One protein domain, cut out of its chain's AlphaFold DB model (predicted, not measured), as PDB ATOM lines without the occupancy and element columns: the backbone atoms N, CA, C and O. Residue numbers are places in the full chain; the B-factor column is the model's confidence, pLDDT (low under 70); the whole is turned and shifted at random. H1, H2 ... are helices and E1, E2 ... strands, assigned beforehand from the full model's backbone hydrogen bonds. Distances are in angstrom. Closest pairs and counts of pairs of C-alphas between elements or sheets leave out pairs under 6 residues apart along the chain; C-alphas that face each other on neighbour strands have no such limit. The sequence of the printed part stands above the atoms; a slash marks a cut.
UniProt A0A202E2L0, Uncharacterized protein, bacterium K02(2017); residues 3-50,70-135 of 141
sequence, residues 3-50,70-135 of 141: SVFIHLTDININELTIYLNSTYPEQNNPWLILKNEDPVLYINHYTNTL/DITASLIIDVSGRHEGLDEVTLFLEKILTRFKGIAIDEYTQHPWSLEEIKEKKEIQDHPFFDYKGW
ATOM      1  N   SER A   3     -34.163   6.525  11.279       91.81
ATOM      2  CA  SER A   3     -33.384   5.360  10.879       91.81
ATOM      3  C   SER A   3     -33.423   4.254  11.931       91.81
ATOM      4  O   SER A   3     -33.603   4.488  13.124       91.81
ATOM      5  N   VAL A   4     -33.319   3.015  11.459       94.00
ATOM      6  CA  VAL A   4     -33.140   1.827  12.296       94.00
ATOM      7  C   VAL A   4     -31.922   1.081  11.789       94.00
ATOM      8  O   VAL A   4     -31.814   0.776  10.599       94.00
ATOM      9  N   PHE A   5     -31.023   0.754  12.704       93.56
ATOM     10  CA  PHE A   5     -29.843  -0.047  12.433       93.56
ATOM     11  C   PHE A   5     -30.127  -1.492  12.794       93.56
ATOM     12  O   PHE A   5     -30.720  -1.781  13.829       93.56
ATOM     13  N   ILE A   6     -29.684  -2.413  11.948       94.94
ATOM     14  CA  ILE A   6     -29.672  -3.836  12.265       94.94
ATOM     15  C   ILE A   6     -28.228  -4.288  12.257       94.94
ATOM     16  O   ILE A   6     -27.546  -4.153  11.241       94.94
ATOM     17  N   HIS A   7     -27.796  -4.894  13.356       94.25
ATOM     18  CA  HIS A   7     -26.492  -5.531  13.452       94.25
ATOM     19  C   HIS A   7     -26.679  -7.036  13.550       94.25
ATOM     20  O   HIS A   7     -27.445  -7.531  14.376       94.25
ATOM     21  N   LEU A   8     -25.986  -7.761  12.680       95.25
ATOM     22  CA  LEU A   8     -26.039  -9.212  12.601       95.25
ATOM     23  C   LEU A   8     -24.682  -9.805  12.971       95.25
ATOM     24  O   LEU A   8     -23.635  -9.182  12.773       95.25
ATOM     25  N   THR A   9     -24.717 -11.034  13.465       94.94
ATOM     26  CA  THR A   9     -23.529 -11.828  13.786       94.94
ATOM     27  C   THR A   9     -23.626 -13.208  13.142       94.94
ATOM     28  O   THR A   9     -24.708 -13.634  12.731       94.94
ATOM     29  N   ASP A  10     -22.495 -13.903  13.042       94.19
ATOM     30  CA  ASP A  10     -22.398 -15.266  12.504       94.19
ATOM     31  C   ASP A  10     -22.912 -15.422  11.050       94.19
ATOM     32  O   ASP A  10     -23.302 -16.509  10.627       94.19
ATOM     33  N   ILE A  11     -22.892 -14.339  10.261       93.50
ATOM     34  CA  ILE A  11     -23.339 -14.308   8.857       93.50
ATOM     35  C   ILE A  11     -22.317 -13.639   7.932       93.50
ATOM     36  O   ILE A  11     -21.700 -12.634   8.282       93.50
ATOM     37  N   ASN A  12     -22.200 -14.152   6.704       89.50
ATOM     38  CA  ASN A  12     -21.524 -13.476   5.600       89.50
ATOM     39  C   ASN A  12     -22.454 -12.450   4.925       89.50
ATOM     40  O   ASN A  12     -23.572 -12.787   4.538       89.50
ATOM     41  N   ILE A  13     -21.964 -11.227   4.696       87.56
ATOM     42  CA  ILE A  13     -22.707 -10.160   4.006       87.56
ATOM     43  C   ILE A  13     -23.325 -10.611   2.672       87.56
ATOM     44  O   ILE A  13     -24.462 -10.256   2.388       87.56
ATOM     45  N   ASN A  14     -22.646 -11.467   1.903       90.69
ATOM     46  CA  ASN A  14     -23.164 -11.984   0.636       90.69
ATOM     47  C   ASN A  14     -24.410 -12.861   0.827       90.69
ATOM     48  O   ASN A  14     -25.310 -12.822  -0.008       90.69
ATOM     49  N   GLU A  15     -24.488 -13.641   1.913       93.38
ATOM     50  CA  GLU A  15     -25.692 -14.421   2.236       93.38
ATOM     51  C   GLU A  15     -26.869 -13.484   2.521       93.38
ATOM     52  O   GLU A  15     -27.969 -13.699   2.006       93.38
ATOM     53  N   LEU A  16     -26.622 -12.400   3.263       92.81
ATOM     54  CA  LEU A  16     -27.625 -11.371   3.523       92.81
ATOM     55  C   LEU A  16     -28.084 -10.696   2.225       92.81
ATOM     56  O   LEU A  16     -29.285 -10.563   1.997       92.81
ATOM     57  N   THR A  17     -27.153 -10.316   1.346       91.94
ATOM     58  CA  THR A  17     -27.466  -9.717   0.040       91.94
ATOM     59  C   THR A  17     -28.307 -10.657  -0.824       91.94
ATOM     60  O   THR A  17     -29.289 -10.225  -1.423       91.94
ATOM     61  N   ILE A  18     -27.959 -11.948  -0.887       93.69
ATOM     62  CA  ILE A  18     -28.720 -12.958  -1.640       93.69
ATOM     63  C   ILE A  18     -30.137 -13.092  -1.074       93.69
ATOM     64  O   ILE A  18     -31.110 -13.126  -1.833       93.69
ATOM     65  N   TYR A  19     -30.271 -13.124   0.253       94.00
ATOM     66  CA  TYR A  19     -31.576 -13.170   0.902       94.00
ATOM     67  C   TYR A  19     -32.420 -11.931   0.568       94.00
ATOM     68  O   TYR A  19     -33.569 -12.069   0.147       94.00
ATOM     69  N   LEU A  20     -31.851 -10.728   0.674       93.94
ATOM     70  CA  LEU A  20     -32.556  -9.486   0.351       93.94
ATOM     71  C   LEU A  20     -32.943  -9.415  -1.131       93.94
ATOM     72  O   LEU A  20     -34.097  -9.135  -1.434       93.94
ATOM     73  N   ASN A  21     -32.038  -9.765  -2.048       93.50
ATOM     74  CA  ASN A  21     -32.325  -9.811  -3.487       93.50
ATOM     75  C   ASN A  21     -33.425 -10.813  -3.851       93.50
ATOM     76  O   ASN A  21     -34.198 -10.563  -4.766       93.50
ATOM     77  N   SER A  22     -33.500 -11.953  -3.163       91.94
ATOM     78  CA  SER A  22     -34.563 -12.935  -3.419       91.94
ATOM     79  C   SER A  22     -35.902 -12.532  -2.796       91.94
ATOM     80  O   SER A  22     -36.951 -12.836  -3.359       91.94
ATOM     81  N   THR A  23     -35.879 -11.822  -1.665       90.50
ATOM     82  CA  THR A  23     -37.090 -11.351  -0.970       90.50
ATOM     83  C   THR A  23     -37.676 -10.091  -1.614       90.50
ATOM     84  O   THR A  23     -38.894  -9.922  -1.637       90.50
ATOM     85  N   TYR A  24     -36.819  -9.226  -2.159       88.25
ATOM     86  CA  TYR A  24     -37.159  -7.937  -2.765       88.25
ATOM     87  C   TYR A  24     -36.535  -7.846  -4.171       88.25
ATOM     88  O   TYR A  24     -35.575  -7.104  -4.380       88.25
ATOM     89  N   PRO A  25     -37.031  -8.634  -5.143       81.62
ATOM     90  CA  PRO A  25     -36.353  -8.839  -6.425       81.62
ATOM     91  C   PRO A  25     -36.476  -7.670  -7.404       81.62
ATOM     92  O   PRO A  25     -35.697  -7.591  -8.350       81.62
ATOM     93  N   GLU A  26     -37.454  -6.785  -7.212       77.38
ATOM     94  CA  GLU A  26     -37.735  -5.703  -8.163       77.38
ATOM     95  C   GLU A  26     -36.704  -4.573  -8.100       77.38
ATOM     96  O   GLU A  26     -36.486  -3.885  -9.095       77.38
ATOM     97  N   GLN A  27     -36.044  -4.397  -6.953       75.69
ATOM     98  CA  GLN A  27     -35.034  -3.366  -6.773       75.69
ATOM     99  C   GLN A  27     -34.013  -3.770  -5.711       75.69
ATOM    100  O   GLN A  27     -34.370  -4.213  -4.622       75.69
ATOM    101  N   ASN A  28     -32.737  -3.540  -6.014       73.62
ATOM    102  CA  ASN A  28     -31.655  -3.594  -5.048       73.62
ATOM    103  C   ASN A  28     -30.833  -2.298  -5.116       73.62
ATOM    104  O   ASN A  28     -30.607  -1.750  -6.191       73.62
ATOM    105  N   ASN A  29     -30.413  -1.809  -3.945       77.38
ATOM    106  CA  ASN A  29     -29.641  -0.576  -3.740       77.38
ATOM    107  C   ASN A  29     -30.378   0.770  -4.003       77.38
ATOM    108  O   ASN A  29     -30.151   1.411  -5.033       77.38
ATOM    109  N   PRO A  30     -31.219   1.248  -3.062       88.81
ATOM    110  CA  PRO A  30     -31.688   0.554  -1.857       88.81
ATOM    111  C   PRO A  30     -32.726  -0.524  -2.185       88.81
ATOM    112  O   PRO A  30     -33.441  -0.416  -3.183       88.81
ATOM    113  N   TRP A  31     -32.849  -1.543  -1.330       94.50
ATOM    114  CA  TRP A  31     -34.071  -2.360  -1.322       94.50
ATOM    115  C   TRP A  31     -35.212  -1.523  -0.750       94.50
ATOM    116  O   TRP A  31     -35.025  -0.809   0.236       94.50
ATOM    117  N   LEU A  32     -36.391  -1.610  -1.360       94.19
ATOM    118  CA  LEU A  32     -37.543  -0.806  -0.968       94.19
ATOM    119  C   LEU A  32     -38.658  -1.669  -0.384       94.19
ATOM    120  O   LEU A  32     -38.977  -2.734  -0.912       94.19
ATOM    121  N   ILE A  33     -39.305  -1.156   0.663       93.62
ATOM    122  CA  ILE A  33     -40.643  -1.605   1.059       93.62
ATOM    123  C   ILE A  33     -41.630  -0.499   0.708       93.62
ATOM    124  O   ILE A  33     -41.502   0.635   1.176       93.62
ATOM    125  N   LEU A  34     -42.608  -0.845  -0.128       92.88
ATOM    126  CA  LEU A  34     -43.637   0.063  -0.623       92.88
ATOM    127  C   LEU A  34     -44.944  -0.120   0.158       92.88
ATOM    128  O   LEU A  34     -45.315  -1.241   0.509       92.88
ATOM    129  N   LYS A  35     -45.684   0.972   0.344       92.06
ATOM    130  CA  LYS A  35     -47.078   0.977   0.803       92.06
ATOM    131  C   LYS A  35     -47.897   1.765  -0.203       92.06
ATOM    132  O   LYS A  35     -47.697   2.965  -0.354       92.06
ATOM    133  N   ASN A  36     -48.818   1.089  -0.890       91.81
ATOM    134  CA  ASN A  36     -49.594   1.675  -1.990       91.81
ATOM    135  C   ASN A  36     -48.692   2.352  -3.041       91.81
ATOM    136  O   ASN A  36     -48.914   3.506  -3.389       91.81
ATOM    137  N   GLU A  37     -47.645   1.647  -3.484       90.75
ATOM    138  CA  GLU A  37     -46.648   2.125  -4.463       90.75
ATOM    139  C   GLU A  37     -45.746   3.287  -3.994       90.75
ATOM    140  O   GLU A  37     -44.786   3.619  -4.685       90.75
ATOM    141  N   ASP A  38     -45.967   3.864  -2.806       93.50
ATOM    142  CA  ASP A  38     -45.062   4.863  -2.223       93.50
ATOM    143  C   ASP A  38     -44.000   4.179  -1.340       93.50
ATOM    144  O   ASP A  38     -44.357   3.392  -0.453       93.50
ATOM    145  N   PRO A  39     -42.696   4.452  -1.531       93.19
ATOM    146  CA  PRO A  39     -41.661   3.898  -0.671       93.19
ATOM    147  C   PRO A  39     -41.780   4.378   0.778       93.19
ATOM    148  O   PRO A  39     -41.753   5.579   1.075       93.19
ATOM    149  N   VAL A  40     -41.868   3.407   1.686       95.44
ATOM    150  CA  VAL A  40     -41.897   3.617   3.137       95.44
ATOM    151  C   VAL A  40     -40.517   3.392   3.731       95.44
ATOM    152  O   VAL A  40     -40.056   4.238   4.494       95.44
ATOM    153  N   LEU A  41     -39.863   2.285   3.365       95.44
ATOM    154  CA  LEU A  41     -38.529   1.937   3.852       95.44
ATOM    155  C   LEU A  41     -37.521   1.904   2.711       95.44
ATOM    156  O   LEU A  41     -37.800   1.337   1.652       95.44
ATOM    157  N   TYR A  42     -36.339   2.444   2.982       94.88
ATOM    158  CA  TYR A  42     -35.163   2.376   2.128       94.88
ATOM    159  C   TYR A  42     -34.080   1.612   2.887       94.88
ATOM    160  O   TYR A  42     -33.608   2.066   3.924       94.88
ATOM    161  N   ILE A  43     -33.720   0.430   2.400       94.31
ATOM    162  CA  ILE A  43     -32.804  -0.485   3.083       94.31
ATOM    163  C   ILE A  43     -31.488  -0.518   2.319       94.31
ATOM    164  O   ILE A  43     -31.463  -0.827   1.124       94.31
ATOM    165  N   ASN A  44     -30.390  -0.260   3.019       91.50
ATOM    166  CA  ASN A  44     -29.046  -0.316   2.461       91.50
ATOM    167  C   ASN A  44     -28.138  -1.205   3.304       91.50
ATOM    168  O   ASN A  44     -28.329  -1.362   4.513       91.50
ATOM    169  N   HIS A  45     -27.111  -1.757   2.660       87.62
ATOM    170  CA  HIS A  45     -25.984  -2.286   3.410       87.62
ATOM    171  C   HIS A  45     -25.274  -1.160   4.139       87.62
ATOM    172  O   HIS A  45     -25.034  -0.090   3.586       87.62
ATOM    173  N   TYR A  46     -24.877  -1.461   5.362       74.44
ATOM    174  CA  TYR A  46     -24.014  -0.603   6.137       74.44
ATOM    175  C   TYR A  46     -22.576  -1.115   5.963       74.44
ATOM    176  O   TYR A  46     -22.128  -2.021   6.667       74.44
ATOM    177  N   THR A  47     -21.906  -0.636   4.908       59.81
ATOM    178  CA  THR A  47     -20.630  -1.190   4.410       59.81
ATOM    179  C   THR A  47     -19.391  -0.676   5.132       59.81
ATOM    180  O   THR A  47     -18.327  -1.272   4.974       59.81
ATOM    181  N   ASN A  48     -19.508   0.379   5.938       54.91
ATOM    182  CA  ASN A  48     -18.404   0.900   6.733       54.91
ATOM    183  C   ASN A  48     -18.746   0.781   8.218       54.91
ATOM    184  O   ASN A  48     -19.485   1.573   8.798       54.91
ATOM    185  N   THR A  49     -18.218  -0.278   8.822       53.25
ATOM    186  CA  THR A  49     -18.284  -0.574  10.251       53.25
ATOM    187  C   THR A  49     -18.014   0.676  11.089       53.25
ATOM    188  O   THR A  49     -16.888   1.161  11.102       53.25
ATOM    189  N   LEU A  50     -19.034   1.142  11.816       52.94
ATOM    190  CA  LEU A  50     -18.960   1.991  13.017       52.94
ATOM    191  C   LEU A  50     -18.391   3.419  12.861       52.94
ATOM    192  O   LEU A  50     -18.698   4.268  13.685       52.94
ATOM    193  N   ASP A  70     -19.042 -10.835  17.434       91.69
ATOM    194  CA  ASP A  70     -18.681  -9.691  16.594       91.69
ATOM    195  C   ASP A  70     -19.786  -9.355  15.583       91.69
ATOM    196  O   ASP A  70     -20.541 -10.223  15.136       91.69
ATOM    197  N   ILE A  71     -19.858  -8.084  15.190       91.31
ATOM    198  CA  ILE A  71     -20.743  -7.620  14.119       91.31
ATOM    199  C   ILE A  71     -20.140  -8.067  12.783       91.31
ATOM    200  O   ILE A  71     -19.042  -7.639  12.429       91.31
ATOM    201  N   THR A  72     -20.847  -8.913  12.037       91.88
ATOM    202  CA  THR A  72     -20.368  -9.445  10.747       91.88
ATOM    203  C   THR A  72     -21.094  -8.849   9.545       91.88
ATOM    204  O   THR A  72     -20.568  -8.861   8.432       91.88
ATOM    205  N   ALA A  73     -22.293  -8.307   9.755       91.69
ATOM    206  CA  ALA A  73     -23.051  -7.581   8.748       91.69
ATOM    207  C   ALA A  73     -23.940  -6.532   9.415       91.69
ATOM    208  O   ALA A  73     -24.317  -6.657  10.582       91.69
ATOM    209  N   SER A  74     -24.282  -5.480   8.679       91.50
ATOM    210  CA  SER A  74     -25.199  -4.457   9.170       91.50
ATOM    211  C   SER A  74     -26.058  -3.892   8.046       91.50
ATOM    212  O   SER A  74     -25.644  -3.853   6.883       91.50
ATOM    213  N   LEU A  75     -27.270  -3.481   8.407       92.56
ATOM    214  CA  LEU A  75     -28.213  -2.788   7.538       92.56
ATOM    215  C   LEU A  75     -28.627  -1.479   8.195       92.56
ATOM    216  O   LEU A  75     -28.749  -1.414   9.418       92.56
ATOM    217  N   ILE A  76     -28.900  -0.480   7.367       93.12
ATOM    218  CA  ILE A  76     -29.636   0.715   7.768       93.12
ATOM    219  C   ILE A  76     -30.978   0.718   7.045       93.12
ATOM    220  O   ILE A  76     -31.056   0.401   5.853       93.12
ATOM    221  N   ILE A  77     -32.029   1.038   7.789       94.44
ATOM    222  CA  ILE A  77     -33.373   1.251   7.276       94.44
ATOM    223  C   ILE A  77     -33.700   2.715   7.485       94.44
ATOM    224  O   ILE A  77     -33.908   3.133   8.619       94.44
ATOM    225  N   ASP A  78     -33.814   3.467   6.401       94.12
ATOM    226  CA  ASP A  78     -34.339   4.822   6.456       94.12
ATOM    227  C   ASP A  78     -35.849   4.789   6.233       94.12
ATOM    228  O   ASP A  78     -36.353   4.261   5.236       94.12
ATOM    229  N   VAL A  79     -36.587   5.371   7.172       94.44
ATOM    230  CA  VAL A  79     -38.041   5.479   7.139       94.44
ATOM    231  C   VAL A  79     -38.435   6.827   6.553       94.44
ATOM    232  O   VAL A  79     -38.062   7.900   7.051       94.44
ATOM    233  N   SER A  80     -39.242   6.770   5.497       93.25
ATOM    234  CA  SER A  80     -39.827   7.935   4.844       93.25
ATOM    235  C   SER A  80     -40.556   8.820   5.856       93.25
ATOM    236  O   SER A  80     -41.392   8.359   6.633       93.25
ATOM    237  N   GLY A  81     -40.299  10.130   5.812       90.69
ATOM    238  CA  GLY A  81     -41.011  11.106   6.646       90.69
ATOM    239  C   GLY A  81     -42.493  11.275   6.286       90.69
ATOM    240  O   GLY A  81     -43.208  11.973   6.996       90.69
ATOM    241  N   ARG A  82     -42.955  10.660   5.187       92.06
ATOM    242  CA  ARG A  82     -44.362  10.688   4.748       92.06
ATOM    243  C   ARG A  82     -45.237   9.647   5.452       92.06
ATOM    244  O   ARG A  82     -46.456   9.728   5.354       92.06
ATOM    245  N   HIS A  83     -44.627   8.683   6.143       91.00
ATOM    246  CA  HIS A  83     -45.304   7.525   6.729       91.00
ATOM    247  C   HIS A  83     -44.916   7.358   8.192       91.00
ATOM    248  O   HIS A  83     -43.796   7.687   8.566       91.00
ATOM    249  N   GLU A  84     -45.798   6.797   9.024       90.62
ATOM    250  CA  GLU A  84     -45.430   6.433  10.402       90.62
ATOM    251  C   GLU A  84     -44.347   5.344  10.416       90.62
ATOM    252  O   GLU A  84     -43.373   5.478  11.156       90.62
ATOM    253  N   GLY A  85     -44.465   4.337   9.545       92.69
ATOM    254  CA  GLY A  85     -43.423   3.356   9.226       92.69
ATOM    255  C   GLY A  85     -43.193   2.246  10.255       92.69
ATOM    256  O   GLY A  85     -42.452   1.316   9.953       92.69
ATOM    257  N   LEU A  86     -43.807   2.322  11.443       92.31
ATOM    258  CA  LEU A  86     -43.613   1.347  12.523       92.31
ATOM    259  C   LEU A  86     -43.978  -0.075  12.081       92.31
ATOM    260  O   LEU A  86     -43.161  -0.980  12.215       92.31
ATOM    261  N   ASP A  87     -45.172  -0.262  11.511       93.56
ATOM    262  CA  ASP A  87     -45.641  -1.583  11.081       93.56
ATOM    263  C   ASP A  87     -44.705  -2.188  10.025       93.56
ATOM    264  O   ASP A  87     -44.342  -3.363  10.095       93.56
ATOM    265  N   GLU A  88     -44.276  -1.381   9.051       95.81
ATOM    266  CA  GLU A  88     -43.368  -1.825   7.998       95.81
ATOM    267  C   GLU A  88     -41.981  -2.185   8.554       95.81
ATOM    268  O   GLU A  88     -41.422  -3.216   8.167       95.81
ATOM    269  N   VAL A  89     -41.439  -1.377   9.475       96.06
ATOM    270  CA  VAL A  89     -40.166  -1.655  10.161       96.06
ATOM    271  C   VAL A  89     -40.266  -2.951  10.957       96.06
ATOM    272  O   VAL A  89     -39.426  -3.829  10.781       96.06
ATOM    273  N   THR A  90     -41.294  -3.112  11.793       95.81
ATOM    274  CA  THR A  90     -41.467  -4.315  12.615       95.81
ATOM    275  C   THR A  90     -41.580  -5.561  11.742       95.81
ATOM    276  O   THR A  90     -40.863  -6.529  11.983       95.81
ATOM    277  N   LEU A  91     -42.385  -5.533  10.674       95.88
ATOM    278  CA  LEU A  91     -42.504  -6.665   9.745       95.88
ATOM    279  C   LEU A  91     -41.179  -7.001   9.049       95.88
ATOM    280  O   LEU A  91     -40.884  -8.172   8.797       95.88
ATOM    281  N   PHE A  92     -40.371  -5.994   8.713       96.75
ATOM    282  CA  PHE A  92     -39.043  -6.223   8.152       96.75
ATOM    283  C   PHE A  92     -38.091  -6.845   9.183       96.75
ATOM    284  O   PHE A  92     -37.434  -7.846   8.884       96.75
ATOM    285  N   LEU A  93     -38.061  -6.311  10.406       97.62
ATOM    286  CA  LEU A  93     -37.255  -6.836  11.509       97.62
ATOM    287  C   LEU A  93     -37.633  -8.271  11.855       97.62
ATOM    288  O   LEU A  93     -36.750  -9.104  12.031       97.62
ATOM    289  N   GLU A  94     -38.923  -8.597  11.865       97.19
ATOM    290  CA  GLU A  94     -39.395  -9.965  12.053       97.19
ATOM    291  C   GLU A  94     -38.812 -10.916  11.011       97.19
ATOM    292  O   GLU A  94     -38.316 -11.983  11.374       97.19
ATOM    293  N   LYS A  95     -38.813 -10.535   9.731       96.25
ATOM    294  CA  LYS A  95     -38.249 -11.364   8.656       96.25
ATOM    295  C   LYS A  95     -36.742 -11.550   8.809       96.25
ATOM    296  O   LYS A  95     -36.254 -12.671   8.685       96.25
ATOM    297  N   ILE A  96     -36.009 -10.468   9.065       96.94
ATOM    298  CA  ILE A  96     -34.545 -10.503   9.150       96.94
ATOM    299  C   ILE A  96     -34.085 -11.238  10.410       96.94
ATOM    300  O   ILE A  96     -33.301 -12.179  10.307       96.94
ATOM    301  N   LEU A  97     -34.605 -10.866  11.578       97.44
ATOM    302  CA  LEU A  97     -34.149 -11.383  12.871       97.44
ATOM    303  C   LEU A  97     -34.694 -12.781  13.200       97.44
ATOM    304  O   LEU A  97     -34.150 -13.464  14.062       97.44
ATOM    305  N   THR A  98     -35.736 -13.252  12.503       97.06
ATOM    306  CA  THR A  98     -36.116 -14.679  12.554       97.06
ATOM    307  C   THR A  98     -35.134 -15.538  11.756       97.06
ATOM    308  O   THR A  98     -34.902 -16.699  12.091       97.06
ATOM    309  N   ARG A  99     -34.563 -14.993  10.672       96.44
ATOM    310  CA  ARG A  99     -33.685 -15.736   9.759       96.44
ATOM    311  C   ARG A  99     -32.216 -15.687  10.170       96.44
ATOM    312  O   ARG A  99     -31.495 -16.659   9.923       96.44
ATOM    313  N   PHE A 100     -31.782 -14.573  10.746       96.75
ATOM    314  CA  PHE A 100     -30.400 -14.296  11.107       96.75
ATOM    315  C   PHE A 100     -30.311 -13.825  12.552       96.75
ATOM    316  O   PHE A 100     -31.170 -13.092  13.035       96.75
ATOM    317  N   LYS A 101     -29.238 -14.221  13.236       96.75
ATOM    318  CA  LYS A 101     -28.969 -13.771  14.597       96.75
ATOM    319  C   LYS A 101     -28.541 -12.305  14.563       96.75
ATOM    320  O   LYS A 101     -27.575 -11.952  13.886       96.75
ATOM    321  N   GLY A 102     -29.255 -11.463  15.298       96.88
ATOM    322  CA  GLY A 102     -29.011 -10.030  15.288       96.88
ATOM    323  C   GLY A 102     -29.829  -9.257  16.308       96.88
ATOM    324  O   GLY A 102     -30.658  -9.828  17.016       96.88
ATOM    325  N   ILE A 103     -29.592  -7.951  16.333       97.12
ATOM    326  CA  ILE A 103     -30.332  -6.961  17.120       97.12
ATOM    327  C   ILE A 103     -30.669  -5.750  16.250       97.12
ATOM    328  O   ILE A 103     -30.045  -5.538  15.205       97.12
ATOM    329  N   ALA A 104     -31.650  -4.966  16.688       96.31
ATOM    330  CA  ALA A 104     -32.001  -3.680  16.100       96.31
ATOM    331  C   ALA A 104     -31.688  -2.528  17.065       96.31
ATOM    332  O   ALA A 104     -31.724  -2.708  18.278       96.31
ATOM    333  N   ILE A 105     -31.405  -1.345  16.531       93.75
ATOM    334  CA  ILE A 105     -31.218  -0.105  17.294       93.75
ATOM    335  C   ILE A 105     -32.019   0.980  16.588       93.75
ATOM    336  O   ILE A 105     -31.909   1.129  15.368       93.75
ATOM    337  N   ASP A 106     -32.845   1.701  17.335       91.75
ATOM    338  CA  ASP A 106     -33.546   2.883  16.838       91.75
ATOM    339  C   ASP A 106     -32.786   4.166  17.199       91.75
ATOM    340  O   ASP A 106     -31.799   4.150  17.922       91.75
ATOM    341  N   GLU A 107     -33.237   5.303  16.680       86.88
ATOM    342  CA  GLU A 107     -32.645   6.609  17.003       86.88
ATOM    343  C   GLU A 107     -33.125   7.196  18.342       86.88
ATOM    344  O   GLU A 107     -32.725   8.303  18.703       86.88
ATOM    345  N   TYR A 108     -34.012   6.508  19.064       84.94
ATOM    346  CA  TYR A 108     -34.642   7.037  20.279       84.94
ATOM    347  C   TYR A 108     -33.971   6.528  21.548       84.94
ATOM    348  O   TYR A 108     -34.015   7.189  22.586       84.94
ATOM    349  N   THR A 109     -33.345   5.356  21.470       85.00
ATOM    350  CA  THR A 109     -32.705   4.678  22.589       85.00
ATOM    351  C   THR A 109     -31.355   4.107  22.158       85.00
ATOM    352  O   THR A 109     -31.193   3.629  21.042       85.00
ATOM    353  N   GLN A 110     -30.387   4.059  23.075       84.88
ATOM    354  CA  GLN A 110     -29.141   3.299  22.868       84.88
ATOM    355  C   GLN A 110     -29.314   1.794  23.163       84.88
ATOM    356  O   GLN A 110     -28.333   1.064  23.315       84.88
ATOM    357  N   HIS A 111     -30.554   1.316  23.319       92.31
ATOM    358  CA  HIS A 111     -30.831  -0.067  23.702       92.31
ATOM    359  C   HIS A 111     -30.728  -0.992  22.482       92.31
ATOM    360  O   HIS A 111     -31.413  -0.763  21.489       92.31
ATOM    361  N   PRO A 112     -29.916  -2.064  22.529       94.69
ATOM    362  CA  PRO A 112     -29.936  -3.103  21.506       94.69
ATOM    363  C   PRO A 112     -31.190  -3.972  21.669       94.69
ATOM    364  O   PRO A 112     -31.272  -4.807  22.569       94.69
ATOM    365  N   TRP A 113     -32.163  -3.791  20.784       97.19
ATOM    366  CA  TRP A 113     -33.442  -4.488  20.814       97.19
ATOM    367  C   TRP A 113     -33.340  -5.879  20.192       97.19
ATOM    368  O   TRP A 113     -32.972  -6.042  19.023       97.19
ATOM    369  N   SER A 114     -33.727  -6.896  20.957       97.00
ATOM    370  CA  SER A 114     -33.964  -8.232  20.411       97.00
ATOM    371  C   SER A 114     -35.331  -8.325  19.722       97.00
ATOM    372  O   SER A 114     -36.250  -7.552  19.995       97.00
ATOM    373  N   LEU A 115     -35.498  -9.322  18.847       96.88
ATOM    374  CA  LEU A 115     -36.787  -9.567  18.196       96.88
ATOM    375  C   LEU A 115     -37.911  -9.874  19.199       96.88
ATOM    376  O   LEU A 115     -39.056  -9.488  18.973       96.88
ATOM    377  N   GLU A 116     -37.591 -10.581  20.282       96.56
ATOM    378  CA  GLU A 116     -38.544 -10.905  21.347       96.56
ATOM    379  C   GLU A 116     -39.053  -9.627  22.020       96.56
ATOM    380  O   GLU A 116     -40.259  -9.402  22.063       96.56
ATOM    381  N   GLU A 117     -38.151  -8.726  22.411       96.75
ATOM    382  CA  GLU A 117     -38.516  -7.449  23.038       96.75
ATOM    383  C   GLU A 117     -39.377  -6.564  22.128       96.75
ATOM    384  O   GLU A 117     -40.343  -5.959  22.594       96.75
ATOM    385  N   ILE A 118     -39.065  -6.524  20.826       95.88
ATOM    386  CA  ILE A 118     -39.860  -5.782  19.834       95.88
ATOM    387  C   ILE A 118     -41.279  -6.357  19.746       95.88
ATOM    388  O   ILE A 118     -42.255  -5.606  19.757       95.88
ATOM    389  N   LYS A 119     -41.416  -7.688  19.684       94.25
ATOM    390  CA  LYS A 119     -42.722  -8.363  19.599       94.25
ATOM    391  C   LYS A 119     -43.555  -8.193  20.864       94.25
ATOM    392  O   LYS A 119     -44.770  -8.015  20.779       94.25
ATOM    393  N   GLU A 120     -42.908  -8.235  22.021       94.94
ATOM    394  CA  GLU A 120     -43.547  -8.037  23.321       94.94
ATOM    395  C   GLU A 120     -43.890  -6.572  23.605       94.94
ATOM    396  O   GLU A 120     -44.577  -6.292  24.586       94.94
ATOM    397  N   LYS A 121     -43.457  -5.642  22.740       91.69
ATOM    398  CA  LYS A 121     -43.596  -4.193  22.938       91.69
ATOM    399  C   LYS A 121     -43.023  -3.762  24.284       91.69
ATOM    400  O   LYS A 121     -43.634  -2.981  25.010       91.69
ATOM    401  N   LYS A 122     -41.862  -4.318  24.631       94.31
ATOM    402  CA  LYS A 122     -41.165  -3.965  25.862       94.31
ATOM    403  C   LYS A 122     -40.826  -2.476  25.848       94.31
ATOM    404  O   LYS A 122     -40.487  -1.924  24.806       94.31
ATOM    405  N   GLU A 123     -40.892  -1.852  27.014       92.38
ATOM    406  CA  GLU A 123     -40.500  -0.460  27.208       92.38
ATOM    407  C   GLU A 123     -39.149  -0.408  27.920       92.38
ATOM    408  O   GLU A 123     -38.925  -1.090  28.926       92.38
ATOM    409  N   ILE A 124     -38.240   0.402  27.388       89.69
ATOM    410  CA  ILE A 124     -36.948   0.711  27.990       89.69
ATOM    411  C   ILE A 124     -36.932   2.215  28.226       89.69
ATOM    412  O   ILE A 124     -37.103   2.982  27.288       89.69
ATOM    413  N   GLN A 125     -36.747   2.638  29.480       85.12
ATOM    414  CA  GLN A 125     -36.823   4.059  29.860       85.12
ATOM    415  C   GLN A 125     -38.158   4.711  29.450       85.12
ATOM    416  O   GLN A 125     -38.168   5.830  28.953       85.12
ATOM    417  N   ASP A 126     -39.272   3.992  29.630       86.31
ATOM    418  CA  ASP A 126     -40.624   4.410  29.221       86.31
ATOM    419  C   ASP A 126     -40.789   4.634  27.700       86.31
ATOM    420  O   ASP A 126     -41.768   5.233  27.257       86.31
ATOM    421  N   HIS A 127     -39.854   4.117  26.892       87.38
ATOM    422  CA  HIS A 127     -39.899   4.157  25.433       87.38
ATOM    423  C   HIS A 127     -39.974   2.740  24.852       87.38
ATOM    424  O   HIS A 127     -39.059   1.934  25.070       87.38
ATOM    425  N   PRO A 128     -41.040   2.389  24.112       92.19
ATOM    426  CA  PRO A 128     -41.025   1.195  23.288       92.19
ATOM    427  C   PRO A 128     -40.133   1.398  22.060       92.19
ATOM    428  O   PRO A 128     -39.789   2.521  21.683       92.19
ATOM    429  N   PHE A 129     -39.790   0.291  21.406       93.25
ATOM    430  CA  PHE A 129     -39.034   0.326  20.161       93.25
ATOM    431  C   PHE A 129     -39.698   1.234  19.110       93.25
ATOM    432  O   PHE A 129     -40.885   1.091  18.807       93.25
ATOM    433  N   PHE A 130     -38.901   2.125  18.518       90.12
ATOM    434  CA  PHE A 130     -39.284   3.050  17.452       90.12
ATOM    435  C   PHE A 130     -40.437   4.008  17.832       90.12
ATOM    436  O   PHE A 130     -41.290   4.356  17.006       90.12
ATOM    437  N   ASP A 131     -40.456   4.469  19.089       80.56
ATOM    438  CA  ASP A 131     -41.461   5.396  19.623       80.56
ATOM    439  C   ASP A 131     -41.251   6.863  19.211       80.56
ATOM    440  O   ASP A 131     -40.887   7.747  19.993       80.56
ATOM    441  N   TYR A 132     -41.571   7.157  17.954       69.44
ATOM    442  CA  TYR A 132     -41.543   8.527  17.445       69.44
ATOM    443  C   TYR A 132     -42.500   9.481  18.189       69.44
ATOM    444  O   TYR A 132     -42.215  10.676  18.322       69.44
ATOM    445  N   LYS A 133     -43.656   8.984  18.655       66.94
ATOM    446  CA  LYS A 133     -44.695   9.838  19.251       66.94
ATOM    447  C   LYS A 133     -44.319  10.251  20.670       66.94
ATOM    448  O   LYS A 133     -44.460  11.436  20.977       66.94
ATOM    449  N   GLY A 134     -43.787   9.340  21.486       57.09
ATOM    450  CA  GLY A 134     -43.288   9.654  22.826       57.09
ATOM    451  C   GLY A 134     -42.169  10.696  22.813       57.09
ATOM    452  O   GLY A 134     -42.191  11.620  23.626       57.09
ATOM    453  N   TRP A 135     -41.273  10.655  21.818       49.50
ATOM    454  CA  TRP A 135     -40.214  11.661  21.667       49.50
ATOM    455  C   TRP A 135     -40.757  13.073  21.387       49.50
ATOM    456  O   TRP A 135     -40.289  14.058  21.956       49.50
TER     457      TRP A 135
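AT A GLANCE: This is residues 3 to 50 and 70 to 135 of the 141 residues of an uncharacterized protein of bacterium K02(2017) (UniProt A0A202E2L0). Picture one sheet of five strands curled like part of a barrel, with H2 lying in its hollow and H1 over E4. The short H3 packs on H2 near edge strand E5, and the stretch after H3 leads away to H4, the element farthest from the mean of the C-alphas. The printed part has 114 residues with four named helices and five named strands, in the order E1 H1 E2 E3 E4 H2 E5 H3 H4; the class is mixed, helices and strands. Across the sheet the order is E2 E3 E4 E1 E5, all antiparallel. The whole is compact, with a radius of gyration of the C-alphas of 13.6 A and spans of 37 by 37 by 24 A.

HOW THE PARTS SIT: Begin at E1, residues 3 to 8, an inner strand. A tight link leads to H1, residues 13 to 23. E2, residues 31 to 35, and E3, residues 38 to 45, form a hairpin; look for N 31 and O 43, 2.9 A apart. Past the cut, E4, residues 73 to 79, is antiparallel to E3, with N 42 and O 78 at 2.9 A, and to E1, with N 6 and O 75 at 2.9 A. H1 is over E4 at a height over the sheet of 9.3 A and runs along the strands, at 20 degrees to E4 on the local plane; their closest C-alphas, Ile 13 and Ala 73, are 5.4 A apart. Next come H2, residues 86 to 99, and E5, residues 102 to 106, which is paired with E1 through N 5 and O 105 at 2.8 A. E4, H2 and E5 make a split strand-helix-strand unit, two strands running the same way with E1 between them, and its crossover is right-handed. H1 and H2 are on one face of the sheet, which gives two layers, and are near each other. H3, residues 115 to 120, touches H2 at a steep tilt of 46 degrees, opposite ways, closest at the C-alphas of Leu 97 and Leu 115, 6.2 A; it only grazes the sheet. H4, residues 132 to 135, is not on the sheet and is apart from H3. In H1, H2 and H3 every O i to N i+4 pair is within hydrogen-bond range; H4 is too short for one.

IN THESE COORDINATES: Find C-alpha 3 at (-33.384, 5.360, 10.879), where E1 begins; it runs 16.4 A. H1 spans 15.3 A, E3 21.1 A and E4 19.9 A. H2 begins at C-alpha 86, (-43.613, 1.347, 12.523), and runs 20.0 A. H4 ends at C-alpha 135, (-40.214, 11.661, 21.667).

THE WHOLE: The farthest C-alphas, Glu 26 and Gln 125, are 39.3 A apart. Residues 51 to 69 are not printed; C-alphas 50 and 70 are 12.2 A apart across the cut. The link from H3 to H4 is long. The pLDDT is under 70 at residues 47 to 50 and 132 to 135.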